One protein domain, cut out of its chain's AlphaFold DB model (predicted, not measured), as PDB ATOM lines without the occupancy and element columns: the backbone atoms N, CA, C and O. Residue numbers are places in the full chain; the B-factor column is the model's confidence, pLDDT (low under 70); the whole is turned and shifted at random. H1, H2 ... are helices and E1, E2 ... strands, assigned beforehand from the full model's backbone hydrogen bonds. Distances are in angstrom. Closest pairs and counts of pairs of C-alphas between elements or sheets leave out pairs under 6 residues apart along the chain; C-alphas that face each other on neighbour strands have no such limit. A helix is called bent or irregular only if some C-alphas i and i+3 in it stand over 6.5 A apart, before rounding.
ATOM      1  N   PHE A 608      74.385 182.111 192.213       78.75
ATOM      2  CA  PHE A 608      75.102 181.032 191.511       78.75
ATOM      3  C   PHE A 608      76.448 180.702 192.166       78.75
ATOM      4  O   PHE A 608      77.114 181.575 192.729       78.75
ATOM      5  N   VAL A 609      76.870 179.441 192.031       83.31
ATOM      6  CA  VAL A 609      78.247 178.995 192.279       83.31
ATOM      7  C   VAL A 609      78.752 178.277 191.028       83.31
ATOM      8  O   VAL A 609      78.219 177.233 190.646       83.31
ATOM      9  N   ASN A 610      79.783 178.837 190.401       84.94
ATOM     10  CA  ASN A 610      80.467 178.255 189.249       84.94
ATOM     11  C   ASN A 610      81.756 177.572 189.718       84.94
ATOM     12  O   ASN A 610      82.434 178.085 190.606       84.94
ATOM     13  N   TYR A 611      82.093 176.415 189.152       86.50
ATOM     14  CA  TYR A 611      83.299 175.654 189.501       86.50
ATOM     15  C   TYR A 611      83.673 174.657 188.399       86.50
ATOM     16  O   TYR A 611      82.901 174.388 187.477       86.50
ATOM     17  N   VAL A 612      84.872 174.091 188.504       84.31
ATOM     18  CA  VAL A 612      85.406 173.034 187.641       84.31
ATOM     19  C   VAL A 612      85.659 171.781 188.481       84.31
ATOM     20  O   VAL A 612      86.181 171.870 189.590       84.31
ATOM     21  N   ILE A 613      85.301 170.606 187.959       84.75
ATOM     22  CA  ILE A 613      85.647 169.298 188.540       84.75
ATOM     23  C   ILE A 613      85.827 168.266 187.417       84.75
ATOM     24  O   ILE A 613      85.148 168.348 186.397       84.75
ATOM     25  N   ASP A 614      86.776 167.332 187.556       81.25
ATOM     26  CA  ASP A 614      87.214 166.396 186.494       81.25
ATOM     27  C   ASP A 614      87.649 167.091 185.171       81.25
ATOM     28  O   ASP A 614      87.856 166.438 184.149       81.25
ATOM     29  N   GLY A 615      87.844 168.417 185.190       76.50
ATOM     30  CA  GLY A 615      88.128 169.262 184.022       76.50
ATOM     31  C   GLY A 615      86.889 169.867 183.342       76.50
ATOM     32  O   GLY A 615      87.042 170.743 182.492       76.50
ATOM     33  N   ASP A 616      85.679 169.465 183.739       75.88
ATOM     34  CA  ASP A 616      84.417 170.019 183.245       75.88
ATOM     35  C   ASP A 616      83.984 171.233 184.085       75.88
ATOM     36  O   ASP A 616      83.895 171.157 185.313       75.88
ATOM     37  N   MET A 617      83.666 172.349 183.424       78.38
ATOM     38  CA  MET A 617      83.087 173.533 184.068       78.38
ATOM     39  C   MET A 617      81.573 173.379 184.243       78.38
ATOM     40  O   MET A 617      80.872 172.926 183.336       78.38
ATOM     41  N   THR A 618      81.052 173.806 185.389       79.00
ATOM     42  CA  THR A 618      79.618 173.842 185.677       79.00
ATOM     43  C   THR A 618      79.231 175.089 186.471       79.00
ATOM     44  O   THR A 618      80.065 175.690 187.149       79.00
ATOM     45  N   GLY A 619      77.959 175.472 186.374       72.44
ATOM     46  CA  GLY A 619      77.361 176.571 187.125       72.44
ATOM     47  C   GLY A 619      76.063 176.105 187.760       72.44
ATOM     48  O   GLY A 619      75.058 175.939 187.070       72.44
ATOM     49  N   GLU A 620      76.081 175.874 189.071       71.44
ATOM     50  CA  GLU A 620      74.886 175.510 189.827       71.44
ATOM     51  C   GLU A 620      74.252 176.785 190.393       71.44
ATOM     52  O   GLU A 620      74.838 177.490 191.223       71.44
ATOM     53  N   ARG A 621      73.020 177.084 189.970       71.31
ATOM     54  CA  ARG A 621      72.186 178.064 190.677       71.31
ATOM     55  C   ARG A 621      71.877 177.486 192.054       71.31
ATOM     56  O   ARG A 621      71.525 176.313 192.172       71.31
ATOM     57  N   ALA A 622      72.008 178.288 193.103       66.62
ATOM     58  CA  ALA A 622      71.953 177.814 194.480       66.62
ATOM     59  C   ALA A 622      70.508 177.548 194.958       66.62
ATOM     60  O   ALA A 622      70.038 178.177 195.902       66.62
ATOM     61  N   TYR A 623      69.809 176.602 194.316       66.44
ATOM     62  CA  TYR A 623      68.507 176.072 194.731       66.44
ATOM     63  C   TYR A 623      68.645 175.330 196.079       66.44
ATOM     64  O   TYR A 623      69.176 174.216 196.080       66.44
ATOM     65  N   PRO A 624      68.200 175.870 197.234       64.50
ATOM     66  CA  PRO A 624      68.215 175.131 198.490       64.50
ATOM     67  C   PRO A 624      67.487 173.787 198.384       64.50
ATOM     68  O   PRO A 624      66.271 173.728 198.199       64.50
ATOM     69  N   ALA A 625      68.240 172.706 198.582       66.38
ATOM     70  CA  ALA A 625      67.686 171.395 198.901       66.38
ATOM     71  C   ALA A 625      67.091 171.398 200.320       66.38
ATOM     72  O   ALA A 625      66.099 170.722 200.586       66.38
ATOM     73  N   GLU A 626      67.676 172.206 201.210       71.00
ATOM     74  CA  GLU A 626      67.203 172.475 202.565       71.00
ATOM     75  C   GLU A 626      67.208 173.991 202.810       71.00
ATOM     76  O   GLU A 626      68.110 174.704 202.365       71.00
ATOM     77  N   TRP A 627      66.230 174.503 203.552       72.62
ATOM     78  CA  TRP A 627      66.270 175.857 204.104       72.62
ATOM     79  C   TRP A 627      65.681 175.859 205.513       72.62
ATOM     80  O   TRP A 627      64.896 174.986 205.884       72.62
ATOM     81  N   SER A 628      66.100 176.832 206.311       66.50
ATOM     82  CA  SER A 628      65.727 176.975 207.713       66.50
ATOM     83  C   SER A 628      65.702 178.448 208.078       66.50
ATOM     84  O   SER A 628      66.686 179.151 207.844       66.50
ATOM     85  N   PHE A 629      64.625 178.901 208.703       66.12
ATOM     86  CA  PHE A 629      64.574 180.216 209.324       66.12
ATOM     87  C   PHE A 629      64.769 180.080 210.840       66.12
ATOM     88  O   PHE A 629      64.269 179.131 211.443       66.12
ATOM     89  N   SER A 630      65.527 180.988 211.455       64.19
ATOM     90  CA  SER A 630      65.835 180.958 212.889       64.19
ATOM     91  C   SER A 630      66.117 182.352 213.444       64.19
ATOM     92  O   SER A 630      66.648 183.204 212.737       64.19
ATOM     93  N   CYS A 631      65.816 182.563 214.723       61.62
ATOM     94  CA  CYS A 631      66.006 183.838 215.415       61.62
ATOM     95  C   CYS A 631      67.036 183.648 216.536       61.62
ATOM     96  O   CYS A 631      67.021 182.617 217.213       61.62
ATOM     97  N   GLN A 632      67.949 184.601 216.725       58.06
ATOM     98  CA  GLN A 632      69.003 184.545 217.742       58.06
ATOM     99  C   GLN A 632      69.064 185.879 218.488       58.06
ATOM    100  O   GLN A 632      69.672 186.843 218.029       58.06
ATOM    101  N   GLY A 633      68.390 185.936 219.641       62.69
ATOM    102  CA  GLY A 633      68.111 187.205 220.307       62.69
ATOM    103  C   GLY A 633      67.221 188.070 219.417       62.69
ATOM    104  O   GLY A 633      66.184 187.609 218.953       62.69
ATOM    105  N   SER A 634      67.664 189.294 219.142       55.66
ATOM    106  CA  SER A 634      67.007 190.231 218.227       55.66
ATOM    107  C   SER A 634      67.173 189.876 216.742       55.66
ATOM    108  O   SER A 634      66.429 190.381 215.908       55.66
ATOM    109  N   ASN A 635      68.155 189.040 216.383       65.12
ATOM    110  CA  ASN A 635      68.583 188.884 214.991       65.12
ATOM    111  C   ASN A 635      67.821 187.770 214.272       65.12
ATOM    112  O   ASN A 635      67.634 186.675 214.810       65.12
ATOM    113  N   SER A 636      67.437 188.028 213.024       67.62
ATOM    114  CA  SER A 636      66.641 187.116 212.204       67.62
ATOM    115  C   SER A 636      67.460 186.558 211.045       67.62
ATOM    116  O   SER A 636      67.937 187.297 210.186       67.62
ATOM    117  N   VAL A 637      67.621 185.233 211.028       76.12
ATOM    118  CA  VAL A 637      68.515 184.510 210.121       76.12
ATOM    119  C   VAL A 637      67.728 183.530 209.258       76.12
ATOM    120  O   VAL A 637      67.312 182.463 209.727       76.12
ATOM    121  N   LEU A 638      67.604 183.839 207.967       73.94
ATOM    122  CA  LEU A 638      67.330 182.819 206.958       73.94
ATOM    123  C   LEU A 638      68.643 182.111 206.614       73.94
ATOM    124  O   LEU A 638      69.633 182.764 206.291       73.94
ATOM    125  N   ARG A 639      68.635 180.780 206.604       80.31
ATOM    126  CA  ARG A 639      69.687 179.941 206.021       80.31
ATOM    127  C   ARG A 639      69.112 179.076 204.899       80.31
ATOM    128  O   ARG A 639      68.035 178.501 205.029       80.31
ATOM    129  N   MET A 640      69.870 178.956 203.818       78.12
ATOM    130  CA  MET A 640      69.588 178.166 202.622       78.12
ATOM    131  C   MET A 640      70.790 177.270 202.337       78.12
ATOM    132  O   MET A 640      71.929 177.731 202.390       78.12
ATOM    133  N   LYS A 641      70.552 176.001 202.014       83.12
ATOM    134  CA  LYS A 641      71.606 175.027 201.741       83.12
ATOM    135  C   LYS A 641      71.353 174.303 200.422       83.12
ATOM    136  O   LYS A 641      70.417 173.509 200.308       83.12
ATOM    137  N   SER A 642      72.201 174.569 199.432       85.12
ATOM    138  CA  SER A 642      72.213 173.863 198.146       85.12
ATOM    139  C   SER A 642      73.350 172.837 198.090       85.12
ATOM    140  O   SER A 642      74.329 172.922 198.836       85.12
ATOM    141  N   VAL A 643      73.204 171.855 197.201       87.94
ATOM    142  CA  VAL A 643      74.177 170.792 196.939       87.94
ATOM    143  C   VAL A 643      74.795 170.986 195.558       87.94
ATOM    144  O   VAL A 643      74.082 171.098 194.562       87.94
ATOM    145  N   LEU A 644      76.123 171.015 195.508       86.88
ATOM    146  CA  LEU A 644      76.896 171.141 194.276       86.88
ATOM    147  C   LEU A 644      77.038 169.747 193.655       86.88
ATOM    148  O   LEU A 644      77.386 168.798 194.359       86.88
ATOM    149  N   LYS A 645      76.748 169.591 192.360       87.00
ATOM    150  CA  LYS A 645      76.740 168.287 191.672       87.00
ATOM    151  C   LYS A 645      77.854 168.176 190.642       87.00
ATOM    152  O   LYS A 645      78.371 169.167 190.132       87.00
ATOM    153  N   HIS A 646      78.210 166.951 190.295       86.69
ATOM    154  CA  HIS A 646      79.104 166.717 189.170       86.69
ATOM    155  C   HIS A 646      78.357 166.951 187.838       86.69
ATOM    156  O   HIS A 646      77.322 166.313 187.635       86.69
ATOM    157  N   PRO A 647      78.882 167.755 186.885       79.00
ATOM    158  CA  PRO A 647      78.194 168.069 185.623       79.00
ATOM    159  C   PRO A 647      77.759 166.833 184.818       79.00
ATOM    160  O   PRO A 647      76.588 166.696 184.472       79.00
ATOM    161  N   VAL A 648      78.679 165.896 184.560       80.62
ATOM    162  CA  VAL A 648      78.383 164.648 183.829       80.62
ATOM    163  C   VAL A 648      77.660 163.611 184.700       80.62
ATOM    164  O   VAL A 648      76.813 162.865 184.209       80.62
ATOM    165  N   LYS A 649      77.981 163.546 185.998       82.94
ATOM    166  CA  LYS A 649      77.475 162.535 186.942       82.94
ATOM    167  C   LYS A 649      76.447 163.166 187.899       82.94
ATOM    168  O   LYS A 649      76.650 163.142 189.103       82.94
ATOM    169  N   SER A 650      75.348 163.729 187.392       74.38
ATOM    170  CA  SER A 650      74.436 164.616 188.157       74.38
ATOM    171  C   SER A 650      73.728 164.019 189.393       74.38
ATOM    172  O   SER A 650      73.081 164.750 190.142       74.38
ATOM    173  N   SER A 651      73.855 162.712 189.652       81.44
ATOM    174  CA  SER A 651      73.464 162.065 190.916       81.44
ATOM    175  C   SER A 651      74.567 162.045 191.989       81.44
ATOM    176  O   SER A 651      74.312 161.612 193.111       81.44
ATOM    177  N   VAL A 652      75.783 162.490 191.659       86.19
ATOM    178  CA  VAL A 652      76.932 162.630 192.562       86.19
ATOM    179  C   VAL A 652      76.975 164.063 193.080       86.19
ATOM    180  O   VAL A 652      77.059 165.013 192.299       86.19
ATOM    181  N   ILE A 653      76.931 164.205 194.403       89.12
ATOM    182  CA  ILE A 653      77.099 165.479 195.103       89.12
ATOM    183  C   ILE A 653      78.584 165.637 195.432       89.12
ATOM    184  O   ILE A 653      79.165 164.771 196.078       89.12
ATOM    185  N   VAL A 654      79.181 166.738 194.986       89.62
ATOM    186  CA  VAL A 654      80.624 167.020 195.088       89.62
ATOM    187  C   VAL A 654      80.946 168.068 196.158       89.62
ATOM    188  O   VAL A 654      82.100 168.215 196.557       89.62
ATOM    189  N   GLY A 655      79.926 168.774 196.651       89.19
ATOM    190  CA  GLY A 655      80.054 169.802 197.679       89.19
ATOM    191  C   GLY A 655      78.716 170.397 198.117       89.19
ATOM    192  O   GLY A 655      77.642 169.944 197.715       89.19
ATOM    193  N   GLU A 656      78.779 171.454 198.919       90.44
ATOM    194  CA  GLU A 656      77.621 172.207 199.411       90.44
ATOM    195  C   GLU A 656      77.881 173.717 199.403       90.44
ATOM    196  O   GLU A 656      79.021 174.170 199.538       90.44
ATOM    197  N   VAL A 657      76.799 174.494 199.305       88.88
ATOM    198  CA  VAL A 657      76.806 175.929 199.604       88.88
ATOM    199  C   VAL A 657      75.739 176.262 200.652       88.88
ATOM    200  O   VAL A 657      74.552 176.002 200.462       88.88
ATOM    201  N   ASP A 658      76.190 176.816 201.778       88.19
ATOM    202  CA  ASP A 658      75.413 177.290 202.930       88.19
ATOM    203  C   ASP A 658      75.381 178.823 202.870       88.19
ATOM    204  O   ASP A 658      76.370 179.493 203.175       88.19
ATOM    205  N   MET A 659      74.255 179.368 202.413       86.31
ATOM    206  CA  MET A 659      74.001 180.805 202.346       86.31
ATOM    207  C   MET A 659      73.138 181.229 203.532       86.31
ATOM    208  O   MET A 659      72.195 180.528 203.899       86.31
ATOM    209  N   SER A 660      73.412 182.393 204.111       85.50
ATOM    210  CA  SER A 660      72.599 182.964 205.181       85.50
ATOM    211  C   SER A 660      72.402 184.465 205.009       85.50
ATOM    212  O   SER A 660      73.370 185.189 204.794       85.50
ATOM    213  N   PHE A 661      71.158 184.912 205.161       81.75
ATOM    214  CA  PHE A 661      70.770 186.315 205.262       81.75
ATOM    215  C   PHE A 661      70.444 186.598 206.729       81.75
ATOM    216  O   PHE A 661      69.508 186.011 207.273       81.75
ATOM    217  N   ASN A 662      71.240 187.450 207.372       81.19
ATOM    218  CA  ASN A 662      71.059 187.894 208.750       81.19
ATOM    219  C   ASN A 662      70.613 189.358 208.746       81.19
ATOM    220  O   ASN A 662      71.401 190.237 208.401       81.19
ATOM    221  N   LEU A 663      69.371 189.604 209.154       71.31
ATOM    222  CA  LEU A 663      68.887 190.938 209.488       71.31
ATOM    223  C   LEU A 663      69.236 191.201 210.958       71.31
ATOM    224  O   LEU A 663      68.742 190.495 211.846       71.31
ATOM    225  N   ASP A 664      70.115 192.168 211.218       67.25
ATOM    226  CA  ASP A 664      70.486 192.515 212.592       67.25
ATOM    227  C   ASP A 664      69.341 193.258 213.283       67.25
ATOM    228  O   ASP A 664      68.842 194.261 212.782       67.25
ATOM    229  N   GLY A 665      68.913 192.782 214.449       57.19
ATOM    230  CA  GLY A 665      67.706 193.273 215.105       57.19
ATOM    231  C   GLY A 665      67.810 194.662 215.739       57.19
ATOM    232  O   GLY A 665      66.836 195.121 216.325       57.19
ATOM    233  N   SER A 666      68.969 195.317 215.657       51.56
ATOM    234  CA  SER A 666      69.212 196.653 216.214       51.56
ATOM    235  C   SER A 666      69.450 197.741 215.158       51.56
ATOM    236  O   SER A 666      69.658 198.902 215.518       51.56
ATOM    237  N   THR A 667      69.419 197.389 213.864       55.94
ATOM    238  CA  THR A 667      69.801 198.265 212.742       55.94
ATOM    239  C   THR A 667      68.976 197.987 211.467       55.94
ATOM    240  O   THR A 667      68.104 197.122 211.450       55.94
ATOM    241  N   SER A 668      69.257 198.698 210.366       56.34
ATOM    242  CA  SER A 668      68.785 198.362 209.007       56.34
ATOM    243  C   SER A 668      69.766 197.467 208.221       56.34
ATOM    244  O   SER A 668      69.682 197.372 206.995       56.34
ATOM    245  N   LEU A 669      70.731 196.837 208.905       68.94
ATOM    246  CA  LEU A 669      71.797 196.053 208.285       68.94
ATOM    247  C   LEU A 669      71.318 194.654 207.879       68.94
ATOM    248  O   LEU A 669      70.935 193.843 208.726       68.94
ATOM    249  N   LEU A 670      71.440 194.343 206.586       75.75
ATOM    250  CA  LEU A 670      71.304 192.989 206.064       75.75
ATOM    251  C   LEU A 670      72.688 192.421 205.726       75.75
ATOM    252  O   LEU A 670      73.254 192.716 204.672       75.75
ATOM    253  N   THR A 671      73.211 191.563 206.597       84.12
ATOM    254  CA  THR A 671      74.431 190.797 206.323       84.12
ATOM    255  C   THR A 671      74.080 189.565 205.490       84.12
ATOM    256  O   THR A 671      73.437 188.631 205.982       84.12
ATOM    257  N   TRP A 672      74.530 189.516 204.238       87.50
ATOM    258  CA  TRP A 672      74.579 188.276 203.467       87.50
ATOM    259  C   TRP A 672      75.883 187.529 203.753       87.50
ATOM    260  O   TRP A 672      76.940 188.115 203.988       87.50
ATOM    261  N   THR A 673      75.825 186.203 203.738       89.50
ATOM    262  CA  THR A 673      77.001 185.342 203.823       89.50
ATOM    263  C   THR A 673      76.808 184.110 202.955       89.50
ATOM    264  O   THR A 673      75.782 183.448 203.076       89.50
ATOM    265  N   ALA A 674      77.813 183.734 202.168       89.75
ATOM    266  CA  ALA A 674      77.882 182.425 201.519       89.75
ATOM    267  C   ALA A 674      79.080 181.625 202.024       89.75
ATOM    268  O   ALA A 674      80.178 182.161 202.185       89.75
ATOM    269  N   ARG A 675      78.870 180.325 202.251       90.56
ATOM    270  CA  ARG A 675      79.914 179.370 202.628       90.56
ATOM    271  C   ARG A 675      79.947 178.203 201.660       90.56
ATOM    272  O   ARG A 675      78.948 177.502 201.547       90.56
ATOM    273  N   VAL A 676      81.081 177.972 201.004       89.50
ATOM    274  CA  VAL A 676      81.255 176.871 200.037       89.50
ATOM    275  C   VAL A 676      82.198 175.814 200.610       89.50
ATOM    276  O   VAL A 676      83.194 176.148 201.258       89.50
ATOM    277  N   ARG A 677      81.878 174.539 200.371       90.06
ATOM    278  CA  ARG A 677      82.701 173.367 200.708       90.06
ATOM    279  C   ARG A 677      82.663 172.349 199.575       90.06
ATOM    280  O   ARG A 677      81.615 172.177 198.954       90.06
ATOM    281  N   SER A 678      83.752 171.610 199.390       90.75
ATOM    282  CA  SER A 678      83.742 170.335 198.666       90.75
ATOM    283  C   SER A 678      83.693 169.148 199.642       90.75
ATOM    284  O   SER A 678      83.851 169.336 200.852       90.75
ATOM    285  N   PHE A 679      83.412 167.940 199.142       89.69
ATOM    286  CA  PHE A 679      83.227 166.739 199.973       89.69
ATOM    287  C   PHE A 679      84.287 165.650 199.775       89.69
ATOM    288  O   PHE A 679      84.882 165.216 200.759       89.69
ATOM    289  N   GLU A 680      84.509 165.193 198.541       84.12
ATOM    290  CA  GLU A 680      85.438 164.085 198.243       84.12
ATOM    291  C   GLU A 680      86.650 164.565 197.430       84.12
ATOM    292  O   GLU A 680      87.787 164.301 197.816       84.12
ATOM    293  N   ASP A 681      86.409 165.351 196.379       86.56
ATOM    294  CA  ASP A 681      87.434 165.944 195.512       86.56
ATOM    295  C   ASP A 681      87.585 167.462 195.737       86.56
ATOM    296  O   ASP A 681      86.811 168.092 196.467       86.56
ATOM    297  N   CYS A 682      88.584 168.073 195.100       89.50
ATOM    298  CA  CYS A 682      88.698 169.530 195.010       89.50
ATOM    299  C   CYS A 682      87.744 170.094 193.946       89.50
ATOM    300  O   CYS A 682      87.566 169.503 192.882       89.50
ATOM    301  N   LEU A 683      87.177 171.269 194.217       89.19
ATOM    302  CA  LEU A 683      86.503 172.103 193.223       89.19
ATOM    303  C   LEU A 683      87.489 173.187 192.788       89.19
ATOM    304  O   LEU A 683      87.932 173.977 193.619       89.19
ATOM    305  N   ASP A 684      87.845 173.218 191.510       87.75
ATOM    306  CA  ASP A 684      88.767 174.203 190.944       87.75
ATOM    307  C   ASP A 684      88.019 175.422 190.392       87.75
ATOM    308  O   ASP A 684      86.851 175.338 190.015       87.75
ATOM    309  N   ASN A 685      88.712 176.563 190.303       86.31
ATOM    310  CA  ASN A 685      88.192 177.806 189.716       86.31
ATOM    311  C   ASN A 685      86.790 178.200 190.238       86.31
ATOM    312  O   ASN A 685      85.893 178.533 189.463       86.31
ATOM    313  N   VAL A 686      86.600 178.134 191.557       86.94
ATOM    314  CA  VAL A 686      85.339 178.469 192.215       86.94
ATOM    315  C   VAL A 686      85.088 179.975 192.137       86.94
ATOM    316  O   VAL A 686      85.910 180.790 192.577       86.94
ATOM    317  N   GLU A 687      83.920 180.326 191.609       89.38
ATOM    318  CA  GLU A 687      83.347 181.667 191.606       89.38
ATOM    319  C   GLU A 687      81.972 181.633 192.291       89.38
ATOM    320  O   GLU A 687      81.156 180.749 192.029       89.38
ATOM    321  N   VAL A 688      81.699 182.605 193.162       88.44
ATOM    322  CA  VAL A 688      80.395 182.789 193.816       88.44
ATOM    323  C   VAL A 688      79.799 184.118 193.368       88.44
ATOM    324  O   VAL A 688      80.487 185.138 193.374       88.44
ATOM    325  N   GLN A 689      78.519 184.114 192.998       86.81
ATOM    326  CA  GLN A 689      77.812 185.297 192.512       86.81
ATOM    327  C   GLN A 689      76.715 185.734 193.491       86.81
ATOM    328  O   GLN A 689      75.822 184.951 193.828       86.81
ATOM    329  N   SER A 690      76.781 186.996 193.923       85.75
ATOM    330  CA  SER A 690      75.755 187.658 194.738       85.75
ATOM    331  C   SER A 690      74.990 188.649 193.864       85.75
ATOM    332  O   SER A 690      75.589 189.598 193.363       85.75
ATOM    333  N   ALA A 691      73.694 188.421 193.644       75.06
ATOM    334  CA  ALA A 691      72.906 189.126 192.628       75.06
ATOM    335  C   ALA A 691      71.697 189.881 193.205       75.06
ATOM    336  O   ALA A 691      71.162 189.534 194.264       75.06
ATOM    337  N   MET A 692      71.272 190.919 192.488       72.38
ATOM    338  CA  MET A 692      70.087 191.727 192.773       72.38
ATOM    339  C   MET A 692      69.331 191.987 191.473       72.38
ATOM    340  O   MET A 692      69.931 192.361 190.470       72.38
ATOM    341  N   ASP A 693      68.015 191.808 191.508       60.72
ATOM    342  CA  ASP A 693      67.112 191.913 190.369       60.72
ATOM    343  C   ASP A 693      66.081 193.036 190.602       60.72
ATOM    344  O   ASP A 693      65.817 193.460 191.728       60.72
ATOM    345  N   GLY A 694      65.402 193.453 189.535       55.22
ATOM    346  CA  GLY A 694      64.106 194.133 189.601       55.22
ATOM    347  C   GLY A 694      64.116 195.572 190.118       55.22
ATOM    348  O   GLY A 694      63.047 196.096 190.427       55.22
ATOM    349  N   MET A 695      65.289 196.211 190.189       59.00
ATOM    350  CA  MET A 695      65.467 197.557 190.754       59.00
ATOM    351  C   MET A 695      64.593 198.622 190.067       59.00
ATOM    352  O   MET A 695      64.063 199.496 190.745       59.00
ATOM    353  N   SER A 696      64.398 198.511 188.748       51.00
ATOM    354  CA  SER A 696      63.534 199.387 187.940       51.00
ATOM    355  C   SER A 696      62.162 198.787 187.599       51.00
ATOM    356  O   SER A 696      61.190 199.512 187.411       51.00
ATOM    357  N   THR A 697      62.044 197.457 187.490       45.59
ATOM    358  CA  THR A 697      60.869 196.812 186.863       45.59
ATOM    359  C   THR A 697      59.629 196.743 187.745       45.59
ATOM    360  O   THR A 697      58.560 196.393 187.253       45.59
ATOM    361  N   LEU A 698      59.770 196.990 189.048       43.09
ATOM    362  CA  LEU A 698      58.659 196.906 189.996       43.09
ATOM    363  C   LEU A 698      57.943 198.256 190.190       43.09
ATOM    364  O   LEU A 698      56.788 198.260 190.613       43.09
ATOM    365  N   PHE A 699      58.591 199.384 189.863       48.38
ATOM    366  CA  PHE A 699      58.077 200.734 190.123       48.38
ATOM    367  C   PHE A 699      58.536 201.722 189.042       48.38
ATOM    368  O   PHE A 699      59.704 202.095 188.995       48.38
ATOM    369  N   GLU A 700      57.598 202.211 188.225       42.06
ATOM    370  CA  GLU A 700      57.861 203.047 187.032       42.06
ATOM    371  C   GLU A 700      58.556 204.401 187.305       42.06
ATOM    372  O   GLU A 700      58.926 205.081 186.355       42.06
ATOM    373  N   ASN A 701      58.757 204.781 188.574       45.66
ATOM    374  CA  ASN A 701      59.428 206.020 188.991       45.66
ATOM    375  C   ASN A 701      60.823 205.800 189.628       45.66
ATOM    376  O   ASN A 701      61.521 206.773 189.909       45.66
ATOM    377  N   LEU A 702      61.241 204.555 189.908       51.06
ATOM    378  CA  LEU A 702      62.489 204.253 190.635       51.06
ATOM    379  C   LEU A 702      63.643 203.922 189.675       51.06
ATOM    380  O   LEU A 702      63.986 202.769 189.419       51.06
ATOM    381  N   HIS A 703      64.264 204.976 189.146       59.84
ATOM    382  CA  HIS A 703      65.305 204.885 188.119       59.84
ATOM    383  C   HIS A 703      66.726 204.796 188.701       59.84
ATOM    384  O   HIS A 703      67.434 205.804 188.786       59.84
ATOM    385  N   PHE A 704      67.149 203.593 189.103       64.38
ATOM    386  CA  PHE A 704      68.531 203.301 189.510       64.38
ATOM    387  C   PHE A 704      69.474 203.338 188.298       64.38
ATOM    388  O   PHE A 704      69.435 202.447 187.452       64.38
ATOM    389  N   ASN A 705      70.313 204.373 188.195       63.28
ATOM    390  CA  ASN A 705      71.194 204.593 187.035       63.28
ATOM    391  C   ASN A 705      72.527 205.298 187.356       63.28
ATOM    392  O   ASN A 705      73.218 205.775 186.451       63.28
ATOM    393  N   GLN A 706      72.917 205.345 188.633       69.88
ATOM    394  CA  GLN A 706      74.226 205.836 189.069       69.88
ATOM    395  C   GLN A 706      74.903 204.821 189.996       69.88
ATOM    396  O   GLN A 706      74.256 204.251 190.878       69.88
ATOM    397  N   PHE A 707      76.208 204.627 189.794       72.62
ATOM    398  CA  PHE A 707      77.061 203.743 190.584       72.62
ATOM    399  C   PHE A 707      78.344 204.474 190.991       72.62
ATOM    400  O   PHE A 707      78.991 205.123 190.162       72.62
ATOM    401  N   TYR A 708      78.726 204.348 192.261       73.50
ATOM    402  CA  TYR A 708      79.984 204.869 192.786       73.50
ATOM    403  C   TYR A 708      80.696 203.768 193.576       73.50
ATOM    404  O   TYR A 708      80.129 203.202 194.508       73.50
ATOM    405  N   ALA A 709      81.938 203.477 193.203       67.94
ATOM    406  CA  ALA A 709      82.812 202.505 193.846       67.94
ATOM    407  C   ALA A 709      83.877 203.248 194.673       67.94
ATOM    408  O   ALA A 709      84.380 204.280 194.229       67.94
ATOM    409  N   VAL A 710      84.242 202.754 195.861       65.25
ATOM    410  CA  VAL A 710      85.220 203.419 196.743       65.25
ATOM    411  C   VAL A 710      86.395 202.500 197.092       65.25
ATOM    412  O   VAL A 710      86.262 201.536 197.852       65.25
ATOM    413  N   SER A 711      87.567 202.818 196.537       60.41
ATOM    414  CA  SER A 711      88.849 202.158 196.823       60.41
ATOM    415  C   SER A 711      89.479 202.725 198.110       60.41
ATOM    416  O   SER A 711      89.563 203.950 198.246       60.41
ATOM    417  N   PRO A 712      90.006 201.887 199.034       54.50
ATOM    418  CA  PRO A 712      90.797 202.340 200.185       54.50
ATOM    419  C   PRO A 712      92.069 203.104 199.813       54.50
ATOM    420  O   PRO A 712      92.617 203.817 200.652       54.50
ATOM    421  N   THR A 713      92.593 202.884 198.605       54.53
ATOM    422  CA  THR A 713      93.886 203.417 198.157       54.53
ATOM    423  C   THR A 713      93.753 204.588 197.192       54.53
ATOM    424  O   THR A 713      94.631 205.451 197.188       54.53
ATOM    425  N   ASP A 714      92.662 204.651 196.423       54.28
ATOM    426  CA  ASP A 714      92.553 205.520 195.241       54.28
ATOM    427  C   ASP A 714      91.343 206.476 195.281       54.28
ATOM    428  O   ASP A 714      91.256 207.389 194.461       54.28
ATOM    429  N   GLY A 715      90.443 206.324 196.263       60.50
ATOM    430  CA  GLY A 715      89.266 207.179 196.444       60.50
ATOM    431  C   GLY A 715      88.032 206.693 195.678       60.50
ATOM    432  O   GLY A 715      87.854 205.492 195.467       60.50
ATOM    433  N   ILE A 716      87.143 207.623 195.305       59.31
ATOM    434  CA  ILE A 716      85.899 207.297 194.594       59.31
ATOM    435  C   ILE A 716      86.144 207.181 193.084       59.31
ATOM    436  O   ILE A 716      86.560 208.139 192.432       59.31
ATOM    437  N   VAL A 717      85.779 206.030 192.521       59.00
ATOM    438  CA  VAL A 717      85.675 205.770 191.081       59.00
ATOM    439  C   VAL A 717      84.189 205.637 190.735       59.00
ATOM    440  O   VAL A 717      83.516 204.709 191.173       59.00
ATOM    441  N   GLY A 718      83.641 206.604 189.996       57.44
ATOM    442  CA  GLY A 718      82.208 206.672 189.678       57.44
ATOM    443  C   GLY A 718      81.902 206.374 188.213       57.44
ATOM    444  O   GLY A 718      82.538 206.942 187.324       57.44
ATOM    445  N   VAL A 719      80.878 205.554 187.960       57.06
ATOM    446  CA  VAL A 719      80.387 205.231 186.613       57.06
ATOM    447  C   VAL A 719      78.953 205.742 186.460       57.06
ATOM    448  O   VAL A 719      78.042 205.350 187.192       57.06
ATOM    449  N   LYS A 720      78.742 206.629 185.482       52.16
ATOM    450  CA  LYS A 720      77.409 207.063 185.029       52.16
ATOM    451  C   LYS A 720      77.129 206.421 183.670       52.16
ATOM    452  O   LYS A 720      78.060 206.256 182.888       52.16
ATOM    453  N   SER A 721      75.875 206.019 183.454       51.41
ATOM    454  CA  SER A 721      75.480 205.000 182.467       51.41
ATOM    455  C   SER A 721      76.047 205.170 181.043       51.41
ATOM    456  O   SER A 721      76.183 206.280 180.521       51.41
ATOM    457  N   ALA A 722      76.317 204.021 180.421       47.34
ATOM    458  CA  ALA A 722      76.566 203.812 178.997       47.34
ATOM    459  C   ALA A 722      75.685 202.630 178.521       47.34
ATOM    460  O   ALA A 722      74.784 202.218 179.241       47.34
ATOM    461  N   VAL A 723      75.907 202.094 177.317       45.66
ATOM    462  CA  VAL A 723      74.985 201.129 176.680       45.66
ATOM    463  C   VAL A 723      75.392 199.662 176.922       45.66
ATOM    464  O   VAL A 723      76.582 199.357 176.904       45.66
ATOM    465  N   GLU A 724      74.395 198.770 176.998       53.19
ATOM    466  CA  GLU A 724      74.476 197.287 177.024       53.19
ATOM    467  C   GLU A 724      74.901 196.650 178.376       53.19
ATOM    468  O   GLU A 724      74.650 197.213 179.441       53.19
ATOM    469  N   ASP A 725      75.430 195.417 178.361       59.25
ATOM    470  CA  ASP A 725      75.953 194.724 179.552       59.25
ATOM    471  C   ASP A 725      77.281 195.360 179.990       59.25
ATOM    472  O   ASP A 725      78.264 195.335 179.247       59.25
ATOM    473  N   ILE A 726      77.327 195.913 181.205       68.31
ATOM    474  CA  ILE A 726      78.433 196.769 181.657       68.31
ATOM    475  C   ILE A 726      79.185 196.129 182.822       68.31
ATOM    476  O   ILE A 726      78.609 195.775 183.853       68.31
ATOM    477  N   GLU A 727      80.506 196.053 182.677       72.19
ATOM    478  CA  GLU A 727      81.447 195.876 183.782       72.19
ATOM    479  C   GLU A 727      81.591 197.222 184.512       72.19
ATOM    480  O   GLU A 727      82.091 198.194 183.951       72.19
ATOM    481  N   LEU A 728      81.059 197.301 185.736       71.69
ATOM    482  CA  LEU A 728      80.995 198.520 186.555       71.69
ATOM    483  C   LEU A 728      82.225 198.691 187.459       71.69
ATOM    484  O   LEU A 728      82.524 199.806 187.875       71.69
ATOM    485  N   TYR A 729      82.917 197.591 187.765       78.25
ATOM    486  CA  TYR A 729      84.198 197.551 188.475       78.25
ATOM    487  C   TYR A 729      84.950 196.274 188.087       78.25
ATOM    488  O   TYR A 729      84.334 195.208 187.954       78.25
ATOM    489  N   ASN A 730      86.273 196.380 187.969       78.75
ATOM    490  CA  ASN A 730      87.196 195.285 187.695       78.75
ATOM    491  C   ASN A 730      88.458 195.422 188.558       78.75
ATOM    492  O   ASN A 730      89.275 196.320 188.366       78.75
ATOM    493  N   GLN A 731      88.671 194.475 189.471       78.75
ATOM    494  CA  GLN A 731      89.774 194.509 190.434       78.75
ATOM    495  C   GLN A 731      91.181 194.553 189.809       78.75
ATOM    496  O   GLN A 731      92.109 195.065 190.438       78.75
ATOM    497  N   GLU A 732      91.372 194.011 188.601       77.19
ATOM    498  CA  GLU A 732      92.676 194.057 187.921       77.19
ATOM    499  C   GLU A 732      92.996 195.450 187.350       77.19
ATOM    500  O   GLU A 732      94.158 195.739 187.058       77.19
ATOM    501  N   LEU A 733      91.984 196.316 187.222       71.06
ATOM    502  CA  LEU A 733      92.089 197.689 186.722       71.06
ATOM    503  C   LEU A 733      91.978 198.728 187.849       71.06
ATOM    504  O   LEU A 733      92.778 199.661 187.898       71.06
ATOM    505  N   ASP A 734      91.019 198.537 188.760       68.62
ATOM    506  CA  ASP A 734      90.572 199.535 189.744       68.62
ATOM    507  C   ASP A 734      91.169 199.337 191.153       68.62
ATOM    508  O   ASP A 734      90.982 200.175 192.038       68.62
ATOM    509  N   GLY A 735      91.873 198.225 191.394       72.19
ATOM    510  CA  GLY A 735      92.333 197.838 192.731       72.19
ATOM    511  C   GLY A 735      91.220 197.226 193.599       72.19
ATOM    512  O   GLY A 735      90.174 196.836 193.086       72.19
ATOM    513  N   PRO A 736      91.430 197.041 194.917       73.19
ATOM    514  CA  PRO A 736      90.441 196.416 195.793       73.19
ATOM    515  C   PRO A 736      89.338 197.389 196.233       73.19
ATOM    516  O   PRO A 736      89.601 198.366 196.924       73.19
ATOM    517  N   LEU A 737      88.086 197.072 195.908       73.62
ATOM    518  CA  LEU A 737      86.910 197.822 196.359       73.62
ATOM    519  C   LEU A 737      86.594 197.580 197.846       73.62
ATOM    520  O   LEU A 737      86.555 196.427 198.280       73.62
ATOM    521  N   ALA A 738      86.315 198.639 198.617       71.62
ATOM    522  CA  ALA A 738      85.840 198.508 200.001       71.62
ATOM    523  C   ALA A 738      84.320 198.518 200.131       71.62
ATOM    524  O   ALA A 738      83.756 197.719 200.884       71.62
ATOM    525  N   TRP A 739      83.673 199.430 199.418       79.25
ATOM    526  CA  TRP A 739      82.226 199.531 199.353       79.25
ATOM    527  C   TRP A 739      81.786 200.163 198.036       79.25
ATOM    528  O   TRP A 739      82.526 200.932 197.419       79.25
ATOM    529  N   ASP A 740      80.570 199.827 197.631       80.06
ATOM    530  CA  ASP A 740      79.851 200.451 196.529       80.06
ATOM    531  C   ASP A 740      78.607 201.188 197.026       80.06
ATOM    532  O   ASP A 740      78.103 200.933 198.124       80.06
ATOM    533  N   VAL A 741      78.107 202.099 196.193       78.31
ATOM    534  CA  VAL A 741      76.757 202.638 196.308       78.31
ATOM    535  C   VAL A 741      76.059 202.706 194.947       78.31
ATOM    536  O   VAL A 741      76.559 203.303 193.990       78.31
ATOM    537  N   PHE A 742      74.867 202.112 194.883       76.56
ATOM    538  CA  PHE A 742      73.927 202.182 193.763       76.56
ATOM    539  C   PHE A 742      72.777 203.119 194.131       76.56
ATOM    540  O   PHE A 742      72.185 202.975 195.199       76.56
ATOM    541  N   THR A 743      72.420 204.068 193.269       71.00
ATOM    542  CA  THR A 743      71.413 205.087 193.609       71.00
ATOM    543  C   THR A 743      70.561 205.507 192.414       71.00
ATOM    544  O   THR A 743      70.945 205.326 191.250       71.00
ATOM    545  N   ASN A 744      69.366 206.034 192.704       68.06
ATOM    546  CA  ASN A 744      68.525 206.649 191.690       68.06
ATOM    547  C   ASN A 744      69.041 208.042 191.296       68.06
ATOM    548  O   ASN A 744      69.916 208.626 191.936       68.06
ATOM    549  N   LYS A 745      68.511 208.568 190.189       62.00
ATOM    550  CA  LYS A 745      68.993 209.804 189.556       62.00
ATOM    551  C   LYS A 745      69.078 211.027 190.488       62.00
ATOM    552  O   LYS A 745      69.871 211.928 190.211       62.00
ATOM    553  N   GLU A 746      68.276 211.056 191.552       61.06
ATOM    554  CA  GLU A 746      68.065 212.218 192.428       61.06
ATOM    555  C   GLU A 746      68.558 211.996 193.874       61.06
ATOM    556  O   GLU A 746      68.375 212.868 194.718       61.06
ATOM    557  N   GLY A 747      69.203 210.858 194.174       58.50
ATOM    558  CA  GLY A 747      69.738 210.535 195.510       58.50
ATOM    559  C   GLY A 747      68.685 210.151 196.557       58.50
ATOM    560  O   GLY A 747      69.028 209.832 197.697       58.50
ATOM    561  N   GLU A 748      67.407 210.143 196.178       57.16
ATOM    562  CA  GLU A 748      66.257 209.802 197.021       57.16
ATOM    563  C   GLU A 748      66.402 208.403 197.639       57.16
ATOM    564  O   GLU A 748      66.125 208.238 198.821       57.16
ATOM    565  N   PHE A 749      66.916 207.421 196.891       61.34
ATOM    566  CA  PHE A 749      67.249 206.090 197.412       61.34
ATOM    567  C   PHE A 749      68.663 205.667 197.013       61.34
ATOM    568  O   PHE A 749      69.070 205.815 195.855       61.34
ATOM    569  N   ALA A 750      69.397 205.088 197.963       65.88
ATOM    570  CA  ALA A 750      70.739 204.552 197.756       65.88
ATOM    571  C   ALA A 750      70.917 203.211 198.486       65.88
ATOM    572  O   ALA A 750      70.640 203.108 199.678       65.88
ATOM    573  N   LEU A 751      71.396 202.184 197.786       72.88
ATOM    574  CA  LEU A 751      71.895 200.941 198.374       72.88
ATOM    575  C   LEU A 751      73.411 201.057 198.523       72.88
ATOM    576  O   LEU A 751      74.087 201.274 197.524       72.88
ATOM    577  N   ILE A 752      73.933 200.830 199.726       75.88
ATOM    578  CA  ILE A 752      75.365 200.661 199.989       75.88
ATOM    579  C   ILE A 752      75.653 199.173 200.216       75.88
ATOM    580  O   ILE A 752      74.981 198.541 201.041       75.88
ATOM    581  N   THR A 753      76.676 198.631 199.551       82.88
ATOM    582  CA  THR A 753      77.250 197.315 199.881       82.88
ATOM    583  C   THR A 753      78.646 197.493 200.452       82.88
ATOM    584  O   THR A 753      79.536 198.017 199.788       82.88
ATOM    585  N   VAL A 754      78.871 197.012 201.672       83.00
ATOM    586  CA  VAL A 754      80.198 196.960 202.294       83.00
ATOM    587  C   VAL A 754      80.786 195.571 202.081       83.00
ATOM    588  O   VAL A 754      80.249 194.561 202.551       83.00
ATOM    589  N   ILE A 755      81.901 195.514 201.360       86.19
ATOM    590  CA  ILE A 755      82.522 194.271 200.908       86.19
ATOM    591  C   ILE A 755      83.563 193.852 201.945       86.19
ATOM    592  O   ILE A 755      84.621 194.470 202.088       86.19
ATOM    593  N   ARG A 756      83.285 192.779 202.693       84.06
ATOM    594  CA  ARG A 756      84.230 192.257 203.702       84.06
ATOM    595  C   ARG A 756      85.334 191.395 203.079       84.06
ATOM    596  O   ARG A 756      86.411 191.265 203.652       84.06
ATOM    597  N   ASN A 757      85.093 190.848 201.887       86.62
ATOM    598  CA  ASN A 757      85.992 189.944 201.159       86.62
ATOM    599  C   ASN A 757      86.635 190.620 199.935       86.62
ATOM    600  O   ASN A 757      86.631 190.091 198.825       86.62
ATOM    601  N   GLN A 758      87.199 191.808 200.149       82.50
ATOM    602  CA  GLN A 758      87.705 192.706 199.101       82.50
ATOM    603  C   GLN A 758      88.688 192.018 198.139       82.50
ATOM    604  O   GLN A 758      88.644 192.248 196.938       82.50
ATOM    605  N   THR A 759      89.541 191.118 198.637       81.31
ATOM    606  CA  THR A 759      90.572 190.413 197.849       81.31
ATOM    607  C   THR A 759      90.055 189.271 196.965       81.31
ATOM    608  O   THR A 759      90.846 188.693 196.214       81.31
ATOM    609  N   THR A 760      88.765 188.922 197.032       84.81
ATOM    610  CA  THR A 760      88.141 187.927 196.138       84.81
ATOM    611  C   THR A 760      87.088 188.523 195.204       84.81
ATOM    612  O   THR A 760      86.791 187.897 194.189       84.81
ATOM    613  N   LEU A 761      86.558 189.724 195.471       87.56
ATOM    614  CA  LEU A 761      85.655 190.418 194.544       87.56
ATOM    615  C   LEU A 761      86.417 190.882 193.292       87.56
ATOM    616  O   LEU A 761      87.150 191.870 193.345       87.56
ATOM    617  N   ARG A 762      86.213 190.195 192.163       87.06
ATOM    618  CA  ARG A 762      86.857 190.538 190.885       87.06
ATOM    619  C   ARG A 762      86.046 191.520 190.058       87.06
ATOM    620  O   ARG A 762      86.624 192.468 189.546       87.06
ATOM    621  N   TYR A 763      84.741 191.285 189.938       83.94
ATOM    622  CA  TYR A 763      83.881 192.017 189.009       83.94
ATOM    623  C   TYR A 763      82.579 192.449 189.673       83.94
ATOM    624  O   TYR A 763      81.967 191.669 190.409       83.94
ATOM    625  N   ILE A 764      82.115 193.647 189.325       82.81
ATOM    626  CA  ILE A 764      80.707 194.031 189.449       82.81
ATOM    627  C   ILE A 764      80.168 194.234 188.037       82.81
ATOM    628  O   ILE A 764      80.768 194.957 187.246       82.81
ATOM    629  N   THR A 765      79.043 193.601 187.707       80.50
ATOM    630  CA  THR A 765      78.397 193.740 186.390       80.50
ATOM    631  C   THR A 765      76.938 194.146 186.528       80.50
ATOM    632  O   THR A 765      76.229 193.543 187.336       80.50
ATOM    633  N   GLY A 766      76.485 195.111 185.726       75.56
ATOM    634  CA  GLY A 766      75.093 195.562 185.660       75.56
ATOM    635  C   GLY A 766      74.503 195.417 184.257       75.56
ATOM    636  O   GLY A 766      75.215 195.569 183.266       75.56
ATOM    637  N   HIS A 767      73.199 195.138 184.181       70.56
ATOM    638  CA  HIS A 767      72.458 195.017 182.920       70.56
ATOM    639  C   HIS A 767      71.482 196.188 182.750       70.56
ATOM    640  O   HIS A 767      70.568 196.346 183.569       70.56
ATOM    641  N   ASP A 768      71.646 196.972 181.680       67.62
ATOM    642  CA  ASP A 768      70.684 197.994 181.248       67.62
ATOM    643  C   ASP A 768      70.105 197.644 179.858       67.62
ATOM    644  O   ASP A 768      70.714 197.945 178.827       67.62
ATOM    645  N   PRO A 769      68.913 197.018 179.797       57.28
ATOM    646  CA  PRO A 769      68.246 196.664 178.545       57.28
ATOM    647  C   PRO A 769      67.526 197.848 177.875       57.28
ATOM    648  O   PRO A 769      66.913 197.666 176.822       57.28
ATOM    649  N   THR A 770      67.536 199.040 178.485       55.47
ATOM    650  CA  THR A 770      66.766 200.220 178.034       55.47
ATOM    651  C   THR A 770      67.610 201.471 177.790       55.47
ATOM    652  O   THR A 770      67.107 202.424 177.200       55.47
ATOM    653  N   ASN A 771      68.892 201.439 178.165       54.97
ATOM    654  CA  ASN A 771      69.855 202.540 178.123       54.97
ATOM    655  C   ASN A 771      69.498 203.739 179.036       54.97
ATOM    656  O   ASN A 771      69.899 204.872 178.762       54.97
ATOM    657  N   GLU A 772      68.729 203.493 180.104       56.34
ATOM    658  CA  GLU A 772      68.293 204.497 181.094       56.34
ATOM    659  C   GLU A 772      68.227 203.975 182.555       56.34
ATOM    660  O   GLU A 772      68.067 204.782 183.478       56.34
ATOM    661  N   ASN A 773      68.331 202.655 182.791       64.25
ATOM    662  CA  ASN A 773      68.038 201.986 184.068       64.25
ATOM    663  C   ASN A 773      68.816 200.670 184.258       64.25
ATOM    664  O   ASN A 773      68.730 199.772 183.425       64.25
ATOM    665  N   PHE A 774      69.428 200.447 185.421       64.56
ATOM    666  CA  PHE A 774      69.904 199.109 185.789       64.56
ATOM    667  C   PHE A 774      68.735 198.212 186.217       64.56
ATOM    668  O   PHE A 774      68.026 198.504 187.179       64.56
ATOM    669  N   HIS A 775      68.550 197.086 185.524       65.38
ATOM    670  CA  HIS A 775      67.519 196.093 185.854       65.38
ATOM    671  C   HIS A 775      68.024 195.029 186.838       65.38
ATOM    672  O   HIS A 775      67.228 194.462 187.588       65.38
ATOM    673  N   TYR A 776      69.330 194.746 186.824       71.19
ATOM    674  CA  TYR A 776      69.982 193.757 187.685       71.19
ATOM    675  C   TYR A 776      71.481 194.055 187.828       71.19
ATOM    676  O   TYR A 776      72.087 194.622 186.913       71.19
ATOM    677  N   THR A 777      72.064 193.673 188.965       76.81
ATOM    678  CA  THR A 777      73.491 193.821 189.297       76.81
ATOM    679  C   THR A 777      74.035 192.567 189.983       76.81
ATOM    680  O   THR A 777      73.317 191.875 190.708       76.81
ATOM    681  N   VAL A 778      75.314 192.250 189.750       83.56
ATOM    682  CA  VAL A 778      75.991 191.063 190.309       83.56
ATOM    683  C   VAL A 778      77.397 191.385 190.772       83.56
ATOM    684  O   VAL A 778      78.176 191.969 190.025       83.56
ATOM    685  N   HIS A 779      77.738 190.902 191.964       88.25
ATOM    686  CA  HIS A 779      79.085 190.892 192.524       88.25
ATOM    687  C   HIS A 779      79.677 189.485 192.358       88.25
ATOM    688  O   HIS A 779      79.096 188.506 192.842       88.25
ATOM    689  N   ARG A 780      80.806 189.362 191.645       89.75
ATOM    690  CA  ARG A 780      81.449 188.075 191.326       89.75
ATOM    691  C   ARG A 780      82.738 187.892 192.116       89.75
ATOM    692  O   ARG A 780      83.721 188.613 191.920       89.75
ATOM    693  N   TYR A 781      82.730 186.895 192.991       90.38
ATOM    694  CA  TYR A 781      83.832 186.567 193.885       90.38
ATOM    695  C   TYR A 781      84.608 185.362 193.357       90.38
ATOM    696  O   TYR A 781      84.112 184.240 193.429       90.38
ATOM    697  N   HIS A 782      85.831 185.571 192.868       88.75
ATOM    698  CA  HIS A 782      86.730 184.496 192.432       88.75
ATOM    699  C   HIS A 782      87.682 184.094 193.557       88.75
ATOM    700  O   HIS A 782      88.323 184.946 194.179       88.75
ATOM    701  N   VAL A 783      87.776 182.790 193.815       81.44
ATOM    702  CA  VAL A 783      88.487 182.250 194.986       81.44
ATOM    703  C   VAL A 783      89.593 181.264 194.604       81.44
ATOM    704  O   VAL A 783      90.576 181.139 195.333       81.44
ATOM    705  N   GLY A 784      89.490 180.608 193.445       84.56
ATOM    706  CA  GLY A 784      90.409 179.542 193.042       84.56
ATOM    707  C   GLY A 784      89.911 178.173 193.502       84.56
ATOM    708  O   GLY A 784      88.731 177.877 193.344       84.56
ATOM    709  N   SER A 785      90.796 177.320 194.011       88.50
ATOM    710  CA  SER A 785      90.457 175.938 194.379       88.50
ATOM    711  C   SER A 785      89.972 175.813 195.829       88.50
ATOM    712  O   SER A 785      90.477 176.501 196.714       88.50
ATOM    713  N   ILE A 786      89.019 174.908 196.074       88.62
ATOM    714  CA  ILE A 786      88.512 174.532 197.404       88.62
ATOM    715  C   ILE A 786      88.530 173.004 197.515       88.62
ATOM    716  O   ILE A 786      87.809 172.328 196.780       88.62
ATOM    717  N   CYS A 787      89.321 172.457 198.437       90.44
ATOM    718  CA  CYS A 787      89.410 171.020 198.704       90.44
ATOM    719  C   CYS A 787      88.774 170.636 200.061       90.44
ATOM    720  O   CYS A 787      88.593 171.499 200.924       90.44
ATOM    721  N   PRO A 788      88.484 169.342 200.330       88.69
ATOM    722  CA  PRO A 788      87.729 168.932 201.525       88.69
ATOM    723  C   PRO A 788      88.458 169.145 202.864       88.69
ATOM    724  O   PRO A 788      87.850 169.059 203.931       88.69
ATOM    725  N   TRP A 789      89.773 169.374 202.819       86.06
ATOM    726  CA  TRP A 789      90.628 169.662 203.975       86.06
ATOM    727  C   TRP A 789      90.844 171.163 204.217       86.06
ATOM    728  O   TRP A 789      91.413 171.530 205.247       86.06
ATOM    729  N   ASP A 790      90.420 172.021 203.289       81.88
ATOM    730  CA  ASP A 790      90.538 173.467 203.433       81.88
ATOM    731  C   ASP A 790      89.444 174.003 204.376       81.88
ATOM    732  O   ASP A 790      88.361 173.413 204.492       81.88
ATOM    733  N   PRO A 791      89.679 175.124 205.085       77.88
ATOM    734  CA  PRO A 791      88.594 175.808 205.777       77.88
ATOM    735  C   PRO A 791      87.512 176.215 204.760       77.88
ATOM    736  O   PRO A 791      87.853 176.612 203.644       77.88
ATOM    737  N   PRO A 792      86.216 176.165 205.124       73.06
ATOM    738  CA  PRO A 792      85.160 176.615 204.226       73.06
ATOM    739  C   PRO A 792      85.428 178.056 203.800       73.06
ATOM    740  O   PRO A 792      85.661 178.916 204.656       73.06
ATOM    741  N   LEU A 793      85.338 178.325 202.496       80.88
ATOM    742  CA  LEU A 793      85.232 179.690 201.993       80.88
ATOM    743  C   LEU A 793      84.089 180.381 202.741       80.88
ATOM    744  O   LEU A 793      83.025 179.787 202.893       80.88
ATOM    745  N   ILE A 794      84.293 181.621 203.179       85.38
ATOM    746  CA  ILE A 794      83.231 182.489 203.687       85.38
ATOM    747  C   ILE A 794      83.339 183.823 202.954       85.38
ATOM    748  O   ILE A 794      84.362 184.497 203.069       85.38
ATOM    749  N   ILE A 795      82.293 184.189 202.217       89.12
ATOM    750  CA  ILE A 795      82.104 185.523 201.635       89.12
ATOM    751  C   ILE A 795      81.027 186.229 202.451       89.12
ATOM    752  O   ILE A 795      80.006 185.610 202.746       89.12
ATOM    753  N   VAL A 796      81.251 187.493 202.812       88.62
ATOM    754  CA  VAL A 796      80.314 188.331 203.571       88.62
ATOM    755  C   VAL A 796      80.140 189.687 202.886       88.62
ATOM    756  O   VAL A 796      81.118 190.359 202.553       88.62
ATOM    757  N   GLU A 797      78.884 190.098 202.732       87.38
ATOM    758  CA  GLU A 797      78.487 191.436 202.287       87.38
ATOM    759  C   GLU A 797      77.530 192.039 203.308       87.38
ATOM    760  O   GLU A 797      76.573 191.389 203.725       87.38
ATOM    761  N   ASP A 798      77.764 193.292 203.669       82.81
ATOM    762  CA  ASP A 798      76.913 194.058 204.572       82.81
ATOM    763  C   ASP A 798      76.139 195.094 203.742       82.81
ATOM    764  O   ASP A 798      76.733 196.029 203.208       82.81
ATOM    765  N   ARG A 799      74.827 194.889 203.564       79.31
ATOM    766  CA  ARG A 799      73.976 195.658 202.636       79.31
ATOM    767  C   ARG A 799      72.976 196.539 203.379       79.31
ATOM    768  O   ARG A 799      72.313 196.083 204.312       79.31
ATOM    769  N   ILE A 800      72.862 197.796 202.951       71.00
ATOM    770  CA  ILE A 800      72.154 198.857 203.680       71.00
ATOM    771  C   ILE A 800      71.421 199.760 202.696       71.00
ATOM    772  O   ILE A 800      72.017 200.239 201.736       71.00
ATOM    773  N   ILE A 801      70.146 200.036 202.958       64.19
ATOM    774  CA  ILE A 801      69.361 201.004 202.188       64.19
ATOM    775  C   ILE A 801      69.348 202.334 202.956       64.19
ATOM    776  O   ILE A 801      69.034 202.365 204.147       64.19
ATOM    777  N   LEU A 802      69.683 203.422 202.268       60.09
ATOM    778  CA  LEU A 802      69.566 204.807 202.717       60.09
ATOM    779  C   LEU A 802      68.537 205.559 201.863       60.09
ATOM    780  O   LEU A 802      68.250 205.186 200.723       60.09
ATOM    781  N   HIS A 803      68.023 206.656 202.417       55.47
ATOM    782  CA  HIS A 803      67.093 207.569 201.758       55.47
ATOM    783  C   HIS A 803      67.611 209.012 201.859       55.47
ATOM    784  O   HIS A 803      68.113 209.402 202.915       55.47
ATOM    785  N   ASN A 804      67.483 209.794 200.783       53.12
ATOM    786  CA  ASN A 804      68.055 211.138 200.608       53.12
ATOM    787  C   ASN A 804      69.571 211.205 200.898       53.12
ATOM    788  O   ASN A 804      70.019 211.910 201.806       53.12
ATOM    789  N   MET A 805      70.366 210.463 200.125       63.38
ATOM    790  CA  MET A 805      71.829 210.514 200.179       63.38
ATOM    791  C   MET A 805      72.377 211.709 199.383       63.38
ATOM    792  O   MET A 805      71.980 211.941 198.243       63.38
ATOM    793  N   ASP A 806      73.321 212.450 199.968       63.78
ATOM    794  CA  ASP A 806      74.002 213.568 199.307       63.78
ATOM    795  C   ASP A 806      75.060 213.043 198.321       63.78
ATOM    796  O   ASP A 806      76.183 212.696 198.698       63.78
ATOM    797  N   LEU A 807      74.673 212.961 197.044       65.44
ATOM    798  CA  LEU A 807      75.514 212.427 195.968       65.44
ATOM    799  C   LEU A 807      76.671 213.357 195.563       65.44
ATOM    800  O   LEU A 807      77.606 212.894 194.912       65.44
ATOM    801  N   ASP A 808      76.652 214.630 195.971       63.47
ATOM    802  CA  ASP A 808      77.785 215.548 195.786       63.47
ATOM    803  C   ASP A 808      78.819 215.416 196.930       63.47
ATOM    804  O   ASP A 808      79.905 215.994 196.857       63.47
ATOM    805  N   ASN A 809      78.517 214.633 197.978       62.91
ATOM    806  CA  ASN A 809      79.318 214.517 199.205       62.91
ATOM    807  C   ASN A 809      79.510 213.057 199.683       62.91
ATOM    808  O   ASN A 809      79.656 212.790 200.880       62.91
ATOM    809  N   VAL A 810      79.526 212.097 198.749       63.06
ATOM    810  CA  VAL A 810      79.642 210.645 199.018       63.06
ATOM    811  C   VAL A 810      80.865 210.293 199.885       63.06
ATOM    812  O   VAL A 810      80.779 209.407 200.734       63.06
ATOM    813  N   GLU A 811      81.977 211.028 199.760       60.53
ATOM    814  CA  GLU A 811      83.184 210.839 200.585       60.53
ATOM    815  C   GLU A 811      82.920 210.989 202.093       60.53
ATOM    816  O   GLU A 811      83.524 210.280 202.903       60.53
ATOM    817  N   SER A 812      81.991 211.866 202.495       60.38
ATOM    818  CA  SER A 812      81.683 212.102 203.915       60.38
ATOM    819  C   SER A 812      81.079 210.880 204.621       60.38
ATOM    820  O   SER A 812      81.218 210.739 205.839       60.38
ATOM    821  N   TYR A 813      80.474 209.961 203.863       63.50
ATOM    822  CA  TYR A 813      79.860 208.742 204.386       63.50
ATOM    823  C   TYR A 813      80.882 207.639 204.702       63.50
ATOM    824  O   TYR A 813      80.572 206.757 205.501       63.50
ATOM    825  N   ALA A 814      82.113 207.696 204.175       62.88
ATOM    826  CA  ALA A 814      83.124 206.651 204.382       62.88
ATOM    827  C   ALA A 814      83.383 206.355 205.876       62.88
ATOM    828  O   ALA A 814      83.355 205.203 206.298       62.88
ATOM    829  N   GLN A 815      83.506 207.395 206.710       58.62
ATOM    830  CA  GLN A 815      83.731 207.249 208.161       58.62
ATOM    831  C   GLN A 815      82.507 206.719 208.933       58.62
ATOM    832  O   GLN A 815      82.642 206.270 210.074       58.62
ATOM    833  N   VAL A 816      81.313 206.794 208.337       56.25
ATOM    834  CA  VAL A 816      80.075 206.199 208.866       56.25
ATOM    835  C   VAL A 816      80.007 204.721 208.474       56.25
ATOM    836  O   VAL A 816      79.653 203.881 209.297       56.25
ATOM    837  N   ILE A 817      80.418 204.402 207.246       61.78
ATOM    838  CA  ILE A 817      80.451 203.055 206.666       61.78
ATOM    839  C   ILE A 817      81.514 202.174 207.348       61.78
ATOM    840  O   ILE A 817      81.220 201.044 207.736       61.78
ATOM    841  N   ASP A 818      82.706 202.715 207.618       61.00
ATOM    842  CA  ASP A 818      83.760 202.040 208.398       61.00
ATOM    843  C   ASP A 818      83.301 201.649 209.815       61.00
ATOM    844  O   ASP A 818      83.800 200.687 210.402       61.00
ATOM    845  N   ARG A 819      82.338 202.395 210.375       56.44
ATOM    846  CA  ARG A 819      81.805 202.226 211.735       56.44
ATOM    847  C   ARG A 819      80.362 201.725 211.747       56.44
ATOM    848  O   ARG A 819      79.669 201.871 212.750       56.44
ATOM    849  N   ILE A 820      79.885 201.138 210.652       56.03
ATOM    850  CA  ILE A 820      78.443 200.948 210.468       56.03
ATOM    851  C   ILE A 820      77.809 199.946 211.446       56.03
ATOM    852  O   ILE A 820      76.656 200.100 211.835       56.03
ATOM    853  N   SER A 821      78.597 198.989 211.942       51.12
ATOM    854  CA  SER A 821      78.224 198.070 213.029       51.12
ATOM    855  C   SER A 821      78.107 198.735 214.412       51.12
ATOM    856  O   SER A 821      77.786 198.061 215.385       51.12
ATOM    857  N   GLU A 822      78.406 200.032 214.528       48.97
ATOM    858  CA  GLU A 822      78.252 200.833 215.749       48.97
ATOM    859  C   GLU A 822      77.009 201.750 215.702       48.97
ATOM    860  O   GLU A 822      76.730 202.454 216.675       48.97
ATOM    861  N   LEU A 823      76.252 201.757 214.594       47.19
ATOM    862  CA  LEU A 823      75.032 202.556 214.447       47.19
ATOM    863  C   LEU A 823      73.838 201.886 215.138       47.19
ATOM    864  O   LEU A 823      73.095 201.135 214.515       47.19
ATOM    865  N   THR A 824      73.601 202.196 216.412       40.06
ATOM    866  CA  THR A 824      72.338 201.834 217.081       40.06
ATOM    867  C   THR A 824      71.161 202.525 216.386       40.06
ATOM    868  O   THR A 824      71.162 203.752 216.275       40.06
ATOM    869  N   GLY A 825      70.185 201.748 215.909       37.88
ATOM    870  CA  GLY A 825      69.199 202.196 214.928       37.88
ATOM    871  C   GLY A 825      68.226 203.299 215.363       37.88
ATOM    872  O   GLY A 825      67.997 203.558 216.545       37.88
ATOM    873  N   VAL A 826      67.611 203.915 214.352       32.41
ATOM    874  CA  VAL A 826      66.448 204.801 214.487       32.41
ATOM    875  C   VAL A 826      65.184 203.967 214.273       32.41
ATOM    876  O   VAL A 826      65.108 203.212 213.307       32.41
TER     877      VAL A 826
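AT A GLANCE: This is residues 608 to 826 of the 853 residues of the protein "Glycos_transf_1 domain-containing protein" of Klebsormidium nitens (UniProt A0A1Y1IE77). Two twisted antiparallel sheets make a sandwich, only partly face to face, with E6 and E15 of the larger sheet over E7 and E14 of the smaller one. The E3 and E4 edge of the larger sheet reaches past the smaller sheet, and the short helix H2 covers the E12, E11 and E8 region of its outer face. The 219 printed residues hold fifteen named strands and two named helices, in the order E1 to E10, H1, E11 to E15, H2; the class is mostly strand. The larger sheet runs E3, E4, E5, E6, E15, E12, E11, E8, E9 and the smaller E2, E1, E7, E14, E13, E10. The whole is compact, with a radius of gyration of the C-alphas of 18.3 A and spans of 52 by 45 by 37 A.

IN THESE COORDINATES: E1, residues 608 to 613, begins at C-alpha 608 (75.102, 181.032, 191.511). Then come E2, 616 to 621, E3, 626 to 632, E4, 635 to 645, 32.2 A long, E5, 653 to 663, 30.4 A, and E6, 670 to 678. E7, 683 to 693, bends by 51 degrees at residue 686. E8 is 704 to 711, E9 715 to 720, E10 724 to 730, H1 731 to 734, E11 739 to 744, E12 749 to 755 and E13 761 to 768. E14, 776 to 786, bends by 55 degrees at residue 783. E15, 793 to 803, is 33.3 A long. H2, 810 to 817, ends at C-alpha 817 (80.451, 203.055, 206.666); it is irregular, but only just, with C-alphas 812 and 815 6.8 A apart.

HOW THE PARTS SIT: E3, E4, E5 and E6 form a meander, each strand the antiparallel neighbour of the one before; N 640 and O 659 are 2.8 A apart. E15 continues the sheet beside E6, with N 672 and O 797 at 2.8 A. In the other sheet, N 688 of E7 and O 781 of E14 are 2.9 A apart. E6 and E14 come closest at the C-alphas of Ser 678 and Ile 786, 6.5 A. H2 is on the larger sheet at a height of 8.8 A, only just over E11 with 3 C-alphas; H1 only grazes the smaller sheet. H2 has 1 of 4 O i to N i+4 pairs within hydrogen-bond range and 4 of 5 O i to N i+3 pairs; H1 is too short for the former.

THE WHOLE: The C-alphas farthest apart, of Ser 651 and Asp 808, are 53.9 A apart. The printed part has no cut and no long link. Its mean pLDDT is 71.9, with 93 residues under 70, among them 693 to 706, 709 to 726 and 801 to 826.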